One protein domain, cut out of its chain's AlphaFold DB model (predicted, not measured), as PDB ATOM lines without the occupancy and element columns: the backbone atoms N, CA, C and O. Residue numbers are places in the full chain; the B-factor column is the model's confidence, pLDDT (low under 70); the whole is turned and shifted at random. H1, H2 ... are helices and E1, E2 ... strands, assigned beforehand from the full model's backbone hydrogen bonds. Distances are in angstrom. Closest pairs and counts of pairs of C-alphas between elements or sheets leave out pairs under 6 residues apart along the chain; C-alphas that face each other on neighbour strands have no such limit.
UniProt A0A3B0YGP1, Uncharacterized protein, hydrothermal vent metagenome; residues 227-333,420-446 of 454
ATOM      1  N   SER A 227     204.974 206.111 206.514       96.38
ATOM      2  CA  SER A 227     203.896 205.630 205.645       96.38
ATOM      3  C   SER A 227     203.914 206.399 204.320       96.38
ATOM      4  O   SER A 227     203.777 207.629 204.288       96.38
ATOM      5  N   LEU A 228     204.124 205.679 203.221       96.62
ATOM      6  CA  LEU A 228     204.077 206.179 201.857       96.62
ATOM      7  C   LEU A 228     202.673 205.945 201.303       96.62
ATOM      8  O   LEU A 228     202.282 204.825 200.999       96.62
ATOM      9  N   ILE A 229     201.913 207.022 201.175       93.31
ATOM     10  CA  ILE A 229     200.556 206.983 200.656       93.31
ATOM     11  C   ILE A 229     200.606 207.166 199.139       93.31
ATOM     12  O   ILE A 229     201.123 208.180 198.658       93.31
ATOM     13  N   VAL A 230     200.048 206.206 198.407       92.00
ATOM     14  CA  VAL A 230     199.924 206.216 196.942       92.00
ATOM     15  C   VAL A 230     198.452 206.171 196.532       92.00
ATOM     16  O   VAL A 230     197.577 205.826 197.330       92.00
ATOM     17  N   GLU A 231     198.155 206.566 195.299       85.31
ATOM     18  CA  GLU A 231     196.779 206.677 194.819       85.31
ATOM     19  C   GLU A 231     196.164 205.308 194.487       85.31
ATOM     20  O   GLU A 231     195.122 204.963 195.056       85.31
ATOM     21  N   GLY A 232     196.824 204.513 193.640       87.06
ATOM     22  CA  GLY A 232     196.365 203.188 193.218       87.06
ATOM     23  C   GLY A 232     197.308 202.017 193.527       87.06
ATOM     24  O   GLY A 232     198.445 202.175 193.973       87.06
ATOM     25  N   GLN A 233     196.804 200.806 193.262       89.50
ATOM     26  CA  GLN A 233     197.551 199.543 193.392       89.50
ATOM     27  C   GLN A 233     198.686 199.419 192.361       89.50
ATOM     28  O   GLN A 233     199.705 198.789 192.629       89.50
ATOM     29  N   SER A 234     198.537 200.029 191.181       90.62
ATOM     30  CA  SER A 234     199.590 200.067 190.155       90.62
ATOM     31  C   SER A 234     200.865 200.742 190.662       90.62
ATOM     32  O   SER A 234     201.970 200.296 190.348       90.62
ATOM     33  N   GLU A 235     200.716 201.802 191.454       92.12
ATOM     34  CA  GLU A 235     201.810 202.565 192.035       92.12
ATOM     35  C   GLU A 235     202.401 201.848 193.245       92.12
ATOM     36  O   GLU A 235     203.616 201.859 193.403       92.12
ATOM     37  N   GLU A 236     201.579 201.185 194.064       94.25
ATOM     38  CA  GLU A 236     202.067 200.312 195.140       94.25
ATOM     39  C   GLU A 236     203.022 199.248 194.590       94.25
ATOM     40  O   GLU A 236     204.164 199.160 195.043       94.25
ATOM     41  N   ILE A 237     202.588 198.508 193.568       93.25
ATOM     42  CA  ILE A 237     203.386 197.442 192.951       93.25
ATOM     43  C   ILE A 237     204.636 198.018 192.280       93.25
ATOM     44  O   ILE A 237     205.726 197.466 192.428       93.25
ATOM     45  N   ALA A 238     204.527 199.167 191.601       93.94
ATOM     46  CA  ALA A 238     205.700 199.844 191.052       93.94
ATOM     47  C   ALA A 238     206.722 200.193 192.135       93.94
ATOM     48  O   ALA A 238     207.915 199.949 191.964       93.94
ATOM     49  N   VAL A 239     206.269 200.777 193.246       95.62
ATOM     50  CA  VAL A 239     207.146 201.165 194.351       95.62
ATOM     51  C   VAL A 239     207.799 199.934 194.972       95.62
ATOM     52  O   VAL A 239     209.015 199.950 195.156       95.62
ATOM     53  N   GLN A 240     207.039 198.873 195.252       95.56
ATOM     54  CA  GLN A 240     207.575 197.614 195.785       95.56
ATOM     55  C   GLN A 240     208.656 197.040 194.862       95.56
ATOM     56  O   GLN A 240     209.792 196.852 195.299       95.56
ATOM     57  N   ASN A 241     208.354 196.901 193.568       94.50
ATOM     58  CA  ASN A 241     209.298 196.394 192.572       94.50
ATOM     59  C   ASN A 241     210.563 197.255 192.469       94.50
ATOM     60  O   ASN A 241     211.658 196.726 192.291       94.50
ATOM     61  N   ILE A 242     210.445 198.580 192.581       95.69
ATOM     62  CA  ILE A 242     211.613 199.465 192.597       95.69
ATOM     63  C   ILE A 242     212.454 199.238 193.857       95.69
ATOM     64  O   ILE A 242     213.678 199.166 193.763       95.69
ATOM     65  N   PHE A 243     211.832 199.143 195.030       94.88
ATOM     66  CA  PHE A 243     212.549 198.880 196.279       94.88
ATOM     67  C   PHE A 243     213.311 197.555 196.227       94.88
ATOM     68  O   PHE A 243     214.509 197.522 196.502       94.88
ATOM     69  N   GLU A 244     212.665 196.495 195.764       93.94
ATOM     70  CA  GLU A 244     213.294 195.183 195.662       93.94
ATOM     71  C   GLU A 244     214.402 195.143 194.605       93.94
ATOM     72  O   GLU A 244     215.514 194.714 194.906       93.94
ATOM     73  N   LYS A 245     214.138 195.632 193.385       92.94
ATOM     74  CA  LYS A 245     215.077 195.508 192.256       92.94
ATOM     75  C   LYS A 245     216.203 196.550 192.274       92.94
ATOM     76  O   LYS A 245     217.314 196.231 191.867       92.94
ATOM     77  N   TYR A 246     215.939 197.785 192.715       92.88
ATOM     78  CA  TYR A 246     216.926 198.880 192.698       92.88
ATOM     79  C   TYR A 246     217.531 199.171 194.074       92.88
ATOM     80  O   TYR A 246     218.742 199.348 194.177       92.88
ATOM     81  N   PHE A 247     216.721 199.214 195.137       90.31
ATOM     82  CA  PHE A 247     217.243 199.434 196.494       90.31
ATOM     83  C   PHE A 247     217.742 198.138 197.156       90.31
ATOM     84  O   PHE A 247     218.456 198.201 198.155       90.31
ATOM     85  N   GLY A 248     217.417 196.976 196.579       93.00
ATOM     86  CA  GLY A 248     217.898 195.666 197.017       93.00
ATOM     87  C   GLY A 248     217.179 195.106 198.245       93.00
ATOM     88  O   GLY A 248     217.659 194.142 198.836       93.00
ATOM     89  N   ALA A 249     216.061 195.707 198.667       92.56
ATOM     90  CA  ALA A 249     215.292 195.242 199.817       92.56
ATOM     91  C   ALA A 249     213.833 195.707 199.760       92.56
ATOM     92  O   ALA A 249     213.526 196.784 199.253       92.56
ATOM     93  N   HIS A 250     212.939 194.915 200.354       93.62
ATOM     94  CA  HIS A 250     211.525 195.259 200.493       93.62
ATOM     95  C   HIS A 250     211.350 196.580 201.286       93.62
ATOM     96  O   HIS A 250     212.081 196.803 202.259       93.62
ATOM     97  N   PRO A 251     210.367 197.451 200.957       92.75
ATOM     98  CA  PRO A 251     210.144 198.727 201.657       92.75
ATOM     99  C   PRO A 251     210.062 198.595 203.188       92.75
ATOM    100  O   PRO A 251     210.593 199.430 203.926       92.75
ATOM    101  N   GLY A 252     209.466 197.501 203.673       90.75
ATOM    102  CA  GLY A 252     209.345 197.196 205.101       90.75
ATOM    103  C   GLY A 252     210.688 197.112 205.843       90.75
ATOM    104  O   GLY A 252     210.764 197.529 206.995       90.75
ATOM    105  N   THR A 253     211.774 196.690 205.184       89.25
ATOM    106  CA  THR A 253     213.128 196.664 205.772       89.25
ATOM    107  C   THR A 253     213.633 198.069 206.118       89.25
ATOM    108  O   THR A 253     214.375 198.254 207.081       89.25
ATOM    109  N   TYR A 254     213.178 199.090 205.388       88.81
ATOM    110  CA  TYR A 254     213.461 200.498 205.683       88.81
ATOM    111  C   TYR A 254     212.499 201.099 206.721       88.81
ATOM    112  O   TYR A 254     212.617 202.278 207.063       88.81
ATOM    113  N   GLY A 255     211.546 200.310 207.232       91.06
ATOM    114  CA  GLY A 255     210.444 200.787 208.064       91.06
ATOM    115  C   GLY A 255     209.432 201.618 207.273       91.06
ATOM    116  O   GLY A 255     208.878 202.568 207.828       91.06
ATOM    117  N   ILE A 256     209.250 201.316 205.980       95.31
ATOM    118  CA  ILE A 256     208.282 201.985 205.108       95.31
ATOM    119  C   ILE A 256     207.057 201.089 204.925       95.31
ATOM    120  O   ILE A 256     207.173 199.970 204.429       95.31
ATOM    121  N   GLU A 257     205.887 201.611 205.274       95.50
ATOM    122  CA  GLU A 257     204.586 201.021 204.951       95.50
ATOM    123  C   GLU A 257     203.990 201.743 203.741       95.50
ATOM    124  O   GLU A 257     204.024 202.972 203.682       95.50
ATOM    125  N   ILE A 258     203.443 201.007 202.774       95.06
ATOM    126  CA  ILE A 258     202.745 201.593 201.625       95.06
ATOM    127  C   ILE A 258     201.244 201.508 201.886       95.06
ATOM    128  O   ILE A 258     200.733 200.448 202.229       95.06
ATOM    129  N   ILE A 259     200.540 202.629 201.737       91.62
ATOM    130  CA  ILE A 259     199.088 202.703 201.915       91.62
ATOM    131  C   ILE A 259     198.471 203.153 200.596       91.62
ATOM    132  O   ILE A 259     198.720 204.267 200.132       91.62
ATOM    133  N   VAL A 260     197.629 202.306 200.014       89.25
ATOM    134  CA  VAL A 260     196.842 202.649 198.828       89.25
ATOM    135  C   VAL A 260     195.580 203.383 199.264       89.25
ATOM    136  O   VAL A 260     194.780 202.855 200.036       89.25
ATOM    137  N   LEU A 261     195.376 204.605 198.769       80.38
ATOM    138  CA  LEU A 261     194.132 205.337 199.016       80.38
ATOM    139  C   LEU A 261     192.947 204.655 198.328       80.38
ATOM    140  O   LEU A 261     191.849 204.638 198.877       80.38
ATOM    141  N   GLY A 262     193.166 204.110 197.130       65.12
ATOM    142  CA  GLY A 262     192.114 203.565 196.285       65.12
ATOM    143  C   GLY A 262     191.132 204.646 195.831       65.12
ATOM    144  O   GLY A 262     191.192 205.815 196.229       65.12
ATOM    145  N   SER A 263     190.172 204.275 194.994       49.75
ATOM    146  CA  SER A 263     188.970 205.083 194.787       49.75
ATOM    147  C   SER A 263     188.194 205.075 196.109       49.75
ATOM    148  O   SER A 263     187.437 204.147 196.374       49.75
ATOM    149  N   VAL A 264     188.446 206.039 197.006       42.81
ATOM    150  CA  VAL A 264     187.738 206.175 198.296       42.81
ATOM    151  C   VAL A 264     186.285 206.603 198.040       42.81
ATOM    152  O   VAL A 264     185.882 207.710 198.383       42.81
ATOM    153  N   ASP A 265     185.501 205.736 197.409       37.81
ATOM    154  CA  ASP A 265     184.053 205.880 197.265       37.81
ATOM    155  C   ASP A 265     183.314 205.201 198.433       37.81
ATOM    156  O   ASP A 265     182.133 205.454 198.646       37.81
ATOM    157  N   VAL A 266     184.004 204.377 199.239       38.66
ATOM    158  CA  VAL A 266     183.357 203.525 200.259       38.66
ATOM    159  C   VAL A 266     183.605 203.984 201.707       38.66
ATOM    160  O   VAL A 266     182.760 203.748 202.565       38.66
ATOM    161  N   ALA A 267     184.713 204.673 202.014       32.97
ATOM    162  CA  ALA A 267     185.079 204.989 203.408       32.97
ATOM    163  C   ALA A 267     184.792 206.435 203.855       32.97
ATOM    164  O   ALA A 267     184.818 206.731 205.050       32.97
ATOM    165  N   THR A 268     184.508 207.352 202.930       39.09
ATOM    166  CA  THR A 268     184.224 208.755 203.254       39.09
ATOM    167  C   THR A 268     182.838 209.096 202.754       39.09
ATOM    168  O   THR A 268     182.539 208.853 201.590       39.09
ATOM    169  N   GLY A 269     181.990 209.619 203.648       40.28
ATOM    170  CA  GLY A 269     180.638 210.069 203.326       40.28
ATOM    171  C   GLY A 269     180.592 210.898 202.041       40.28
ATOM    172  O   GLY A 269     181.591 211.471 201.616       40.28
ATOM    173  N   SER A 270     179.413 210.935 201.432       42.78
ATOM    174  CA  SER A 270     179.071 211.262 200.039       42.78
ATOM    175  C   SER A 270     179.502 212.635 199.466       42.78
ATOM    176  O   SER A 270     178.960 213.076 198.454       42.78
ATOM    177  N   LYS A 271     180.497 213.325 200.040       55.12
ATOM    178  CA  LYS A 271     181.090 214.566 199.524       55.12
ATOM    179  C   LYS A 271     182.613 214.440 199.388       55.12
ATOM    180  O   LYS A 271     183.322 214.217 200.361       55.12
ATOM    181  N   LYS A 272     183.138 214.698 198.181       53.72
ATOM    182  CA  LYS A 272     184.582 214.670 197.845       53.72
ATOM    183  C   LYS A 272     185.468 215.547 198.761       53.72
ATOM    184  O   LYS A 272     186.659 215.278 198.890       53.72
ATOM    185  N   GLU A 273     184.910 216.561 199.427       53.59
ATOM    186  CA  GLU A 273     185.627 217.387 200.419       53.59
ATOM    187  C   GLU A 273     185.940 216.648 201.734       53.59
ATOM    188  O   GLU A 273     186.956 216.937 202.373       53.59
ATOM    189  N   ASP A 274     185.132 215.655 202.118       64.38
ATOM    190  CA  ASP A 274     185.368 214.859 203.325       64.38
ATOM    191  C   ASP A 274     186.556 213.901 203.151       64.38
ATOM    192  O   ASP A 274     187.266 213.619 204.120       64.38
ATOM    193  N   ARG A 275     186.858 213.489 201.910       68.88
ATOM    194  CA  ARG A 275     187.994 212.611 201.586       68.88
ATOM    195  C   ARG A 275     189.341 213.242 201.921       68.88
ATOM    196  O   ARG A 275     190.166 212.627 202.590       68.88
ATOM    197  N   PHE A 276     189.567 214.489 201.517       73.38
ATOM    198  CA  PHE A 276     190.838 215.173 201.780       73.38
ATOM    199  C   PHE A 276     191.029 215.510 203.255       73.38
ATOM    200  O   PHE A 276     192.131 215.374 203.788       73.38
ATOM    201  N   ARG A 277     189.948 215.891 203.945       77.38
ATOM    202  CA  ARG A 277     189.980 216.062 205.401       77.38
ATOM    203  C   ARG A 277     190.287 214.748 206.112       77.38
ATOM    204  O   ARG A 277     191.030 214.768 207.087       77.38
ATOM    205  N   ALA A 278     189.763 213.622 205.627       81.94
ATOM    206  CA  ALA A 278     190.095 212.306 206.160       81.94
ATOM    207  C   ALA A 278     191.580 211.962 205.953       81.94
ATOM    208  O   ALA A 278     192.227 211.547 206.909       81.94
ATOM    209  N   ILE A 279     192.144 212.230 204.768       85.19
ATOM    210  CA  ILE A 279     193.582 212.040 204.502       85.19
ATOM    211  C   ILE A 279     194.424 212.888 205.462       85.19
ATOM    212  O   ILE A 279     195.332 212.366 206.099       85.19
ATOM    213  N   LEU A 280     194.116 214.178 205.629       87.44
ATOM    214  CA  LEU A 280     194.865 215.036 206.555       87.44
ATOM    215  C   LEU A 280     194.726 214.592 208.019       87.44
ATOM    216  O   LEU A 280     195.690 214.687 208.769       87.44
ATOM    217  N   ARG A 281     193.563 214.067 208.425       87.88
ATOM    218  CA  ARG A 281     193.382 213.472 209.760       87.88
ATOM    219  C   ARG A 281     194.212 212.207 209.943       87.88
ATOM    220  O   ARG A 281     194.799 212.041 211.004       87.88
ATOM    221  N   LEU A 282     194.282 211.347 208.927       89.44
ATOM    222  CA  LEU A 282     195.139 210.164 208.949       89.44
ATOM    223  C   LEU A 282     196.614 210.565 209.062       89.44
ATOM    224  O   LEU A 282     197.331 210.023 209.893       89.44
ATOM    225  N   VAL A 283     197.052 211.550 208.275       91.12
ATOM    226  CA  VAL A 283     198.417 212.088 208.344       91.12
ATOM    227  C   VAL A 283     198.723 212.625 209.742       91.12
ATOM    228  O   VAL A 283     199.763 212.298 210.307       91.12
ATOM    229  N   ASP A 284     197.814 213.407 210.328       90.75
ATOM    230  CA  ASP A 284     198.007 213.957 211.672       90.75
ATOM    231  C   ASP A 284     198.051 212.867 212.753       90.75
ATOM    232  O   ASP A 284     198.884 212.924 213.656       90.75
ATOM    233  N   TYR A 285     197.203 211.842 212.625       90.88
ATOM    234  CA  TYR A 285     197.215 210.667 213.492       90.88
ATOM    235  C   TYR A 285     198.554 209.919 213.408       90.88
ATOM    236  O   TYR A 285     199.195 209.680 214.430       90.88
ATOM    237  N   LEU A 286     199.034 209.614 212.197       91.81
ATOM    238  CA  LEU A 286     200.321 208.939 211.994       91.81
ATOM    239  C   LEU A 286     201.485 209.769 212.556       91.81
ATOM    240  O   LEU A 286     202.352 209.234 213.247       91.81
ATOM    241  N   HIS A 287     201.476 211.090 212.348       91.44
ATOM    242  CA  HIS A 287     202.515 211.971 212.895       91.44
ATOM    243  C   HIS A 287     202.449 212.072 214.419       91.44
ATOM    244  O   HIS A 287     203.483 212.186 215.086       91.44
ATOM    245  N   HIS A 288     201.251 212.027 215.004       88.25
ATOM    246  CA  HIS A 288     201.101 211.954 216.453       88.25
ATOM    247  C   HIS A 288     201.774 210.701 217.023       88.25
ATOM    248  O   HIS A 288     202.477 210.786 218.028       88.25
ATOM    249  N   HIS A 289     201.672 209.585 216.303       88.25
ATOM    250  CA  HIS A 289     202.344 208.335 216.632       88.25
ATOM    251  C   HIS A 289     203.812 208.263 216.170       88.25
ATOM    252  O   HIS A 289     204.410 207.211 216.274       88.25
ATOM    253  N   GLN A 290     204.460 209.359 215.750       89.50
ATOM    254  CA  GLN A 290     205.879 209.386 215.319       89.50
ATOM    255  C   GLN A 290     206.170 208.713 213.967       89.50
ATOM    256  O   GLN A 290     207.334 208.540 213.606       89.50
ATOM    257  N   THR A 291     205.150 208.401 213.173       93.00
ATOM    258  CA  THR A 291     205.311 207.899 211.804       93.00
ATOM    259  C   THR A 291     205.263 209.075 210.829       93.00
ATOM    260  O   THR A 291     204.275 209.805 210.769       93.00
ATOM    261  N   ILE A 292     206.325 209.289 210.044       93.94
ATOM    262  CA  ILE A 292     206.315 210.313 208.984       93.94
ATOM    263  C   ILE A 292     205.368 209.867 207.868       93.94
ATOM    264  O   ILE A 292     205.323 208.698 207.521       93.94
ATOM    265  N   THR A 293     204.649 210.795 207.245       94.25
ATOM    266  CA  THR A 293     203.808 210.479 206.079       94.25
ATOM    267  C   THR A 293     204.317 211.197 204.840       94.25
ATOM    268  O   THR A 293     204.583 212.401 204.895       94.25
ATOM    269  N   PHE A 294     204.426 210.472 203.728       95.12
ATOM    270  CA  PHE A 294     204.756 211.010 202.410       95.12
ATOM    271  C   PHE A 294     203.652 210.627 201.425       95.12
ATOM    272  O   PHE A 294     203.253 209.471 201.384       95.12
ATOM    273  N   LEU A 295     203.131 211.585 200.662       93.06
ATOM    274  CA  LEU A 295     202.015 211.378 199.741       93.06
ATOM    275  C   LEU A 295     202.517 211.512 198.303       93.06
ATOM    276  O   LEU A 295     203.183 212.500 197.982       93.06
ATOM    277  N   ILE A 296     202.170 210.554 197.449       91.81
ATOM    278  CA  ILE A 296     202.352 210.606 195.996       91.81
ATOM    279  C   ILE A 296     200.969 210.537 195.352       91.81
ATOM    280  O   ILE A 296     200.226 209.595 195.604       91.81
ATOM    281  N   LEU A 297     200.632 211.546 194.551       87.88
ATOM    282  CA  LEU A 297     199.330 211.690 193.897       87.88
ATOM    283  C   LEU A 297     199.511 212.064 192.425       87.88
ATOM    284  O   LEU A 297     200.458 212.791 192.091       87.88
ATOM    285  N   ASP A 298     198.588 211.641 191.569       82.75
ATOM    286  CA  ASP A 298     198.483 212.178 190.216       82.75
ATOM    287  C   ASP A 298     197.891 213.594 190.232       82.75
ATOM    288  O   ASP A 298     197.274 214.040 191.206       82.75
ATOM    289  N   ASN A 299     198.114 214.355 189.156       77.50
ATOM    290  CA  ASN A 299     197.585 215.716 189.032       77.50
ATOM    291  C   ASN A 299     196.119 215.739 188.589       77.50
ATOM    292  O   ASN A 299     195.709 216.572 187.784       77.50
ATOM    293  N   GLU A 300     195.322 214.820 189.110       69.19
ATOM    294  CA  GLU A 300     193.899 214.739 188.826       69.19
ATOM    295  C   GLU A 300     193.095 215.226 190.047       69.19
ATOM    296  O   GLU A 300     193.606 215.374 191.162       69.19
ATOM    297  N   ASN A 301     191.811 215.536 189.831       58.09
ATOM    298  CA  ASN A 301     190.780 215.575 190.877       58.09
ATOM    299  C   ASN A 301     191.193 216.222 192.222       58.09
ATOM    300  O   ASN A 301     191.021 215.630 193.284       58.09
ATOM    301  N   TYR A 302     191.649 217.482 192.189       64.56
ATOM    302  CA  TYR A 302     191.896 218.337 193.365       64.56
ATOM    303  C   TYR A 302     193.174 218.073 194.190       64.56
ATOM    304  O   TYR A 302     193.325 218.685 195.254       64.56
ATOM    305  N   ALA A 303     194.145 217.285 193.709       73.81
ATOM    306  CA  ALA A 303     195.433 217.099 194.399       73.81
ATOM    307  C   ALA A 303     196.129 218.436 194.754       73.81
ATOM    308  O   ALA A 303     196.652 218.619 195.859       73.81
ATOM    309  N   GLY A 304     196.054 219.430 193.859       77.62
ATOM    310  CA  GLY A 304     196.569 220.781 194.105       77.62
ATOM    311  C   GLY A 304     195.918 221.484 195.306       77.62
ATOM    312  O   GLY A 304     196.614 222.139 196.085       77.62
ATOM    313  N   ARG A 305     194.606 221.293 195.517       79.31
ATOM    314  CA  ARG A 305     193.872 221.848 196.667       79.31
ATOM    315  C   ARG A 305     194.322 221.190 197.968       79.31
ATOM    316  O   ARG A 305     194.564 221.903 198.934       79.31
ATOM    317  N   LEU A 306     194.526 219.867 197.990       81.62
ATOM    318  CA  LEU A 306     195.062 219.167 199.169       81.62
ATOM    319  C   LEU A 306     196.400 219.764 199.614       81.62
ATOM    320  O   LEU A 306     196.604 220.008 200.800       81.62
ATOM    321  N   LYS A 307     197.304 220.040 198.668       83.62
ATOM    322  CA  LYS A 307     198.605 220.640 198.982       83.62
ATOM    323  C   LYS A 307     198.479 222.048 199.572       83.62
ATOM    324  O   LYS A 307     199.258 222.401 200.455       83.62
ATOM    325  N   GLN A 308     197.506 222.837 199.116       84.81
ATOM    326  CA  GLN A 308     197.223 224.168 199.665       84.81
ATOM    327  C   GLN A 308     196.570 224.100 201.056       84.81
ATOM    328  O   GLN A 308     196.941 224.862 201.945       84.81
ATOM    329  N   GLU A 309     195.639 223.169 201.272       83.62
ATOM    330  CA  GLU A 309     195.012 222.940 202.581       83.62
ATOM    331  C   GLU A 309     196.040 222.441 203.606       83.62
ATOM    332  O   GLU A 309     196.114 222.953 204.723       83.62
ATOM    333  N   ALA A 310     196.916 221.512 203.210       84.00
ATOM    334  CA  ALA A 310     197.982 220.979 204.056       84.00
ATOM    335  C   ALA A 310     198.942 222.061 204.583       84.00
ATOM    336  O   ALA A 310     199.436 221.945 205.701       84.00
ATOM    337  N   GLN A 311     199.179 223.133 203.815       84.38
ATOM    338  CA  GLN A 311     200.018 224.260 204.246       84.38
ATOM    339  C   GLN A 311     199.445 225.004 205.457       84.38
ATOM    340  O   GLN A 311     200.200 225.575 206.245       84.38
ATOM    341  N   LYS A 312     198.116 225.029 205.590       87.38
ATOM    342  CA  LYS A 312     197.403 225.806 206.611       87.38
ATOM    343  C   LYS A 312     196.857 224.925 207.733       87.38
ATOM    344  O   LYS A 312     196.610 225.429 208.827       87.38
ATOM    345  N   ALA A 313     196.694 223.628 207.479       87.81
ATOM    346  CA  ALA A 313     196.112 222.681 208.415       87.81
ATOM    347  C   ALA A 313     196.958 222.539 209.690       87.81
ATOM    348  O   ALA A 313     198.139 222.176 209.655       87.81
ATOM    349  N   LYS A 314     196.322 222.808 210.831       89.62
ATOM    350  CA  LYS A 314     196.888 222.598 212.163       89.62
ATOM    351  C   LYS A 314     196.552 221.208 212.676       89.62
ATOM    352  O   LYS A 314     195.484 220.677 212.376       89.62
ATOM    353  N   SER A 315     197.487 220.641 213.428       89.06
ATOM    354  CA  SER A 315     197.285 219.365 214.106       89.06
ATOM    355  C   SER A 315     196.188 219.502 215.161       89.06
ATOM    356  O   SER A 315     196.155 220.494 215.890       89.06
ATOM    357  N   ILE A 316     195.314 218.499 215.271       88.75
ATOM    358  CA  ILE A 316     194.326 218.403 216.356       88.75
ATOM    359  C   ILE A 316     194.974 217.971 217.676       88.75
ATOM    360  O   ILE A 316     194.397 218.176 218.740       88.75
ATOM    361  N   HIS A 317     196.167 217.373 217.605       85.00
ATOM    362  CA  HIS A 317     196.920 216.880 218.757       85.00
ATOM    363  C   HIS A 317     197.888 217.930 219.323       85.00
ATOM    364  O   HIS A 317     198.281 217.835 220.483       85.00
ATOM    365  N   ASN A 318     198.283 218.931 218.525       83.94
ATOM    366  CA  ASN A 318     199.126 220.040 218.972       83.94
ATOM    367  C   ASN A 318     198.872 221.318 218.149       83.94
ATOM    368  O   ASN A 318     199.286 221.422 216.995       83.94
ATOM    369  N   ASN A 319     198.299 222.346 218.781       83.62
ATOM    370  CA  ASN A 319     197.948 223.618 218.132       83.62
ATOM    371  C   ASN A 319     199.157 224.382 217.550       83.62
ATOM    372  O   ASN A 319     199.012 225.197 216.632       83.62
ATOM    373  N   GLN A 320     200.366 224.134 218.060       85.12
ATOM    374  CA  GLN A 320     201.594 224.763 217.563       85.12
ATOM    375  C   GLN A 320     202.160 224.052 216.322       85.12
ATOM    376  O   GLN A 320     202.993 224.626 215.610       85.12
ATOM    377  N   ARG A 321     201.673 222.844 216.012       87.75
ATOM    378  CA  ARG A 321     202.145 221.992 214.921       87.75
ATOM    379  C   ARG A 321     201.215 222.035 213.708       87.75
ATOM    380  O   ARG A 321     199.995 222.135 213.823       87.75
ATOM    381  N   TYR A 322     201.805 221.949 212.524       90.19
ATOM    382  CA  TYR A 322     201.080 221.746 211.270       90.19
ATOM    383  C   TYR A 322     200.979 220.260 210.939       90.19
ATOM    384  O   TYR A 322     201.900 219.501 211.237       90.19
ATOM    385  N   VAL A 323     199.888 219.865 210.279       89.00
ATOM    386  CA  VAL A 323     199.607 218.457 209.948       89.00
ATOM    387  C   VAL A 323     200.741 217.828 209.146       89.00
ATOM    388  O   VAL A 323     201.157 216.720 209.444       89.00
ATOM    389  N   THR A 324     201.244 218.509 208.117       89.56
ATOM    390  CA  THR A 324     202.355 217.985 207.323       89.56
ATOM    391  C   THR A 324     203.105 219.080 206.588       89.56
ATOM    392  O   THR A 324     202.641 220.209 206.427       89.56
ATOM    393  N   ARG A 325     204.299 218.720 206.135       88.62
ATOM    394  CA  ARG A 325     205.150 219.530 205.278       88.62
ATOM    395  C   ARG A 325     204.634 219.475 203.836       88.62
ATOM    396  O   ARG A 325     204.466 218.378 203.301       88.62
ATOM    397  N   PRO A 326     204.452 220.614 203.148       86.56
ATOM    398  CA  PRO A 326     204.048 220.623 201.739       86.56
ATOM    399  C   PRO A 326     205.041 219.882 200.842       86.56
ATOM    400  O   PRO A 326     204.666 219.345 199.802       86.56
ATOM    401  N   GLU A 327     206.315 219.834 201.242       88.88
ATOM    402  CA  GLU A 327     207.346 219.088 200.537       88.88
ATOM    403  C   GLU A 327     207.217 217.563 200.672       88.88
ATOM    404  O   GLU A 327     207.912 216.860 199.938       88.88
ATOM    405  N   TYR A 328     206.382 217.052 201.583       91.56
ATOM    406  CA  TYR A 328     206.047 215.625 201.704       91.56
ATOM    407  C   TYR A 328     204.841 215.232 200.846       91.56
ATOM    408  O   TYR A 328     204.461 214.069 200.830       91.56
ATOM    409  N   ILE A 329     204.258 216.184 200.111       91.44
ATOM    410  CA  ILE A 329     203.195 215.937 199.137       91.44
ATOM    411  C   ILE A 329     203.785 216.119 197.737       91.44
ATOM    412  O   ILE A 329     204.007 217.244 197.254       91.44
ATOM    413  N   ARG A 330     204.063 214.991 197.087       92.56
ATOM    414  CA  ARG A 330     204.450 214.920 195.685       92.56
ATOM    415  C   ARG A 330     203.191 214.760 194.841       92.56
ATOM    416  O   ARG A 330     202.449 213.806 195.006       92.56
ATOM    417  N   ILE A 331     203.000 215.697 193.924       90.81
ATOM    418  CA  ILE A 331     201.996 215.597 192.869       90.81
ATOM    419  C   ILE A 331     202.780 215.465 191.566       90.81
ATOM    420  O   ILE A 331     203.751 216.216 191.369       90.81
ATOM    421  N   TRP A 332     202.430 214.486 190.735       90.12
ATOM    422  CA  TRP A 332     202.934 214.400 189.362       90.12
ATOM    423  C   TRP A 332     202.443 215.601 188.544       90.12
ATOM    424  O   TRP A 332     201.630 216.381 189.024       90.12
ATOM    425  N   LYS A 333     203.016 215.871 187.374       88.00
ATOM    426  CA  LYS A 333     202.554 216.975 186.521       88.00
ATOM    427  C   LYS A 333     201.406 216.524 185.635       88.00
ATOM    428  O   LYS A 333     200.388 217.210 185.599       88.00
ATOM    429  N   VAL A 420     212.315 210.529 194.063       95.38
ATOM    430  CA  VAL A 420     211.275 210.599 195.098       95.38
ATOM    431  C   VAL A 420     211.475 209.477 196.116       95.38
ATOM    432  O   VAL A 420     211.533 209.765 197.309       95.38
ATOM    433  N   LEU A 421     211.657 208.233 195.674       96.06
ATOM    434  CA  LEU A 421     211.821 207.082 196.562       96.06
ATOM    435  C   LEU A 421     213.136 207.124 197.352       96.06
ATOM    436  O   LEU A 421     213.128 206.844 198.545       96.06
ATOM    437  N   GLU A 422     214.233 207.625 196.779       95.00
ATOM    438  CA  GLU A 422     215.476 207.906 197.516       95.00
ATOM    439  C   GLU A 422     215.262 208.927 198.637       95.00
ATOM    440  O   GLU A 422     215.892 208.885 199.697       95.00
ATOM    441  N   ARG A 423     214.392 209.914 198.407       94.31
ATOM    442  CA  ARG A 423     214.030 210.881 199.440       94.31
ATOM    443  C   ARG A 423     213.163 210.234 200.516       94.31
ATOM    444  O   ARG A 423     213.400 210.510 201.688       94.31
ATOM    445  N   VAL A 424     212.210 209.387 200.134       95.06
ATOM    446  CA  VAL A 424     211.368 208.618 201.064       95.06
ATOM    447  C   VAL A 424     212.236 207.711 201.944       95.06
ATOM    448  O   VAL A 424     212.164 207.812 203.167       95.06
ATOM    449  N   ALA A 425     213.140 206.928 201.351       93.75
ATOM    450  CA  ALA A 425     214.071 206.060 202.070       93.75
ATOM    451  C   ALA A 425     214.962 206.845 203.045       93.75
ATOM    452  O   ALA A 425     215.085 206.489 204.218       93.75
ATOM    453  N   ARG A 426     215.521 207.984 202.608       92.25
ATOM    454  CA  ARG A 426     216.308 208.865 203.490       92.25
ATOM    455  C   ARG A 426     215.489 209.461 204.632       92.25
ATOM    456  O   ARG A 426     216.040 209.665 205.710       92.25
ATOM    457  N   LEU A 427     214.214 209.784 204.410       91.75
ATOM    458  CA  LEU A 427     213.330 210.286 205.466       91.75
ATOM    459  C   LEU A 427     213.030 209.197 206.498       91.75
ATOM    460  O   LEU A 427     213.161 209.470 207.688       91.75
ATOM    461  N   ALA A 428     212.715 207.977 206.056       91.38
ATOM    462  CA  ALA A 428     212.487 206.836 206.940       91.38
ATOM    463  C   ALA A 428     213.732 206.517 207.789       91.38
ATOM    464  O   ALA A 428     213.643 206.405 209.010       91.38
ATOM    465  N   ALA A 429     214.918 206.490 207.170       89.38
ATOM    466  CA  ALA A 429     216.184 206.267 207.871       89.38
ATOM    467  C   ALA A 429     216.494 207.348 208.925       89.38
ATOM    468  O   ALA A 429     217.105 207.066 209.953       89.38
ATOM    469  N   ARG A 430     216.058 208.593 208.689       88.88
ATOM    470  CA  ARG A 430     216.250 209.731 209.602       88.88
ATOM    471  C   ARG A 430     215.159 209.866 210.664       88.88
ATOM    472  O   ARG A 430     215.229 210.806 211.454       88.88
ATOM    473  N   ASN A 431     214.186 208.957 210.693       88.31
ATOM    474  CA  ASN A 431     213.114 208.928 211.681       88.31
ATOM    475  C   ASN A 431     213.207 207.677 212.568       88.31
ATOM    476  O   ASN A 431     212.358 206.790 212.467       88.31
ATOM    477  N   PRO A 432     214.248 207.543 213.410       86.62
ATOM    478  CA  PRO A 432     214.236 206.506 214.429       86.62
ATOM    479  C   PRO A 432     213.062 206.760 215.383       86.62
ATOM    480  O   PRO A 432     212.852 207.892 215.826       86.62
ATOM    481  N   LEU A 433     212.306 205.706 215.694       88.44
ATOM    482  CA  LEU A 433     211.248 205.782 216.694       88.44
ATOM    483  C   LEU A 433     211.869 206.122 218.060       88.44
ATOM    484  O   LEU A 433     212.985 205.679 218.353       88.44
ATOM    485  N   PRO A 434     211.200 206.938 218.892       89.00
ATOM    486  CA  PRO A 434     211.757 207.353 220.171       89.00
ATOM    487  C   PRO A 434     211.963 206.140 221.080       89.00
ATOM    488  O   PRO A 434     211.099 205.279 221.172       89.00
ATOM    489  N   THR A 435     213.085 206.085 221.789       87.44
ATOM    490  CA  THR A 435     213.364 205.061 222.815       87.44
ATOM    491  C   THR A 435     213.108 205.574 224.235       87.44
ATOM    492  O   THR A 435     213.303 204.841 225.197       87.44
ATOM    493  N   MET A 436     212.705 206.843 224.363       83.94
ATOM    494  CA  MET A 436     212.464 207.559 225.618       83.94
ATOM    495  C   MET A 436     211.267 208.502 225.465       83.94
ATOM    496  O   MET A 436     211.022 209.018 224.363       83.94
ATOM    497  N   HIS A 437     210.570 208.779 226.569       84.31
ATOM    498  CA  HIS A 437     209.469 209.741 226.625       84.31
ATOM    499  C   HIS A 437     209.890 211.099 226.104       84.31
ATOM    500  O   HIS A 437     209.233 211.663 225.232       84.31
ATOM    501  N   GLU A 438     211.004 211.597 226.637       84.81
ATOM    502  CA  GLU A 438     211.451 212.964 226.432       84.81
ATOM    503  C   GLU A 438     211.762 213.205 224.949       84.81
ATOM    504  O   GLU A 438     211.425 214.246 224.385       84.81
ATOM    505  N   ILE A 439     212.343 212.206 224.273       84.19
ATOM    506  CA  ILE A 439     212.573 212.241 222.822       84.19
ATOM    507  C   ILE A 439     211.232 212.306 222.081       84.19
ATOM    508  O   ILE A 439     211.075 213.106 221.155       84.19
ATOM    509  N   GLY A 440     210.255 211.497 222.500       84.69
ATOM    510  CA  GLY A 440     208.903 211.514 221.951       84.69
ATOM    511  C   GLY A 440     208.237 212.886 222.080       84.69
ATOM    512  O   GLY A 440     207.739 213.416 221.086       84.69
ATOM    513  N   GLU A 441     208.279 213.496 223.264       86.38
ATOM    514  CA  GLU A 441     207.723 214.827 223.528       86.38
ATOM    515  C   GLU A 441     208.442 215.923 222.738       86.38
ATOM    516  O   GLU A 441     207.787 216.737 222.080       86.38
ATOM    517  N   LYS A 442     209.782 215.905 222.704       86.31
ATOM    518  CA  LYS A 442     210.595 216.832 221.895       86.31
ATOM    519  C   LYS A 442     210.215 216.763 220.416       86.31
ATOM    520  O   LYS A 442     210.073 217.802 219.764       86.31
ATOM    521  N   ASN A 443     210.000 215.560 219.881       85.25
ATOM    522  CA  ASN A 443     209.538 215.385 218.507       85.25
ATOM    523  C   ASN A 443     208.135 215.984 218.304       85.25
ATOM    524  O   ASN A 443     207.908 216.698 217.320       85.25
ATOM    525  N   GLN A 444     207.207 215.754 219.240       85.25
ATOM    526  CA  GLN A 444     205.828 216.257 219.157       85.25
ATOM    527  C   GLN A 444     205.723 217.780 219.328       85.25
ATOM    528  O   GLN A 444     204.814 218.378 218.747       85.25
ATOM    529  N   ALA A 445     206.641 218.406 220.070       85.38
ATOM    530  CA  ALA A 445     206.697 219.852 220.297       85.38
ATOM    531  C   ALA A 445     207.167 220.652 219.065       85.38
ATOM    532  O   ALA A 445     207.032 221.875 219.008       85.38
ATOM    533  N   SER A 446     207.725 219.984 218.055       83.31
ATOM    534  CA  SER A 446     208.194 220.643 216.839       83.31
ATOM    535  C   SER A 446     207.042 221.161 215.956       83.31
ATOM    536  O   SER A 446     205.960 220.579 215.894       83.31
TER     537      SER A 446
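This is residues 227 to 333 and 420 to 446 of the 454 residues of an uncharacterized protein of hydrothermal vent metagenome (UniProt A0A3B0YGP1). A sheet of four parallel strands, in the order E2 E1 E3 E4, is the middle of three layers, with H3 and H4 over one face and H1 and H5 over the other. H6, near the end of the printed part, lies off this body, beyond the last residues of H3. The printed part has 134 residues with six named helices and four named strands, in the order E1 H1 H2 E2 H3 E3 H4 E4 H5 H6, a mixed class. The whole is compact, with a radius of gyration of the C-alphas of 15.2 A and spans of 41 by 40 by 26 A.

E1, residues 227 to 230, and E3, residues 292 to 297, are inner strands, parallel at 8 degrees, with N 229 and O 294 within hydrogen-bond range at 2.8 A. The edge strand E2, residues 256 to 260, is parallel to E1 at 32 degrees; N 228 and O 257 are 2.7 A apart. The edge strand E4, residues 329 to 331, is parallel to E3 at 12 degrees; N 330 and O 295 are 2.8 A apart. H3, residues 272 to 288, runs along E3 at a height over the sheet of 11.1 A; their closest C-alphas, of Val 283 and Thr 293, are 6.1 A apart. H4, residues 303 to 312, is on the same face, over E4, at a height of 9.5 A. On the opposite face are H5, residues 420 to 429, at 8.9 A, and H1, residues 233 to 247, at 11.2 A. H2, residues 251 to 254, only just touches H5, with 3 pairs of C-alphas within 8 A, the closest those of Tyr 254 and Ala 428 at 6.5 A. H6, residues 437 to 444, is close to H3 but not clearly touching; the closest C-alphas, of His 288 and Gln 444, are 6.9 A apart. E1, H1 H2, E2 and E3, H4, E4 are strand-helix-strand units, two parallel neighbour strands with helices between; E2, H3, E3 is a split one, with E1 between its strands, and the three crossovers are right-handed. Each O i to N i+4 pair is within hydrogen-bond range in H1, H5 and H6, 11 of 13 in H3 and 5 of 6 in H4; H2 is too short for such a pair.

E1 begins at C-alpha 227 (203.896, 205.630, 205.645). E3 measures 16.7 A, E2 13.1 A, H3 25.0 A, H1 19.9 A, H4 15.1 A and H5 14.4 A. H6 ends at C-alpha 444 (205.828, 216.257, 219.157).

The farthest C-alphas, of Ser 270 and Met 436, are 42.2 A apart. Residues 334 to 419 are not printed; C-alphas 333 and 420 are 13.8 A apart across the cut. The links E2 to H3 and H4 to E4 are long. The pLDDT is under 70 at residues 262 to 275 and 300 to 302.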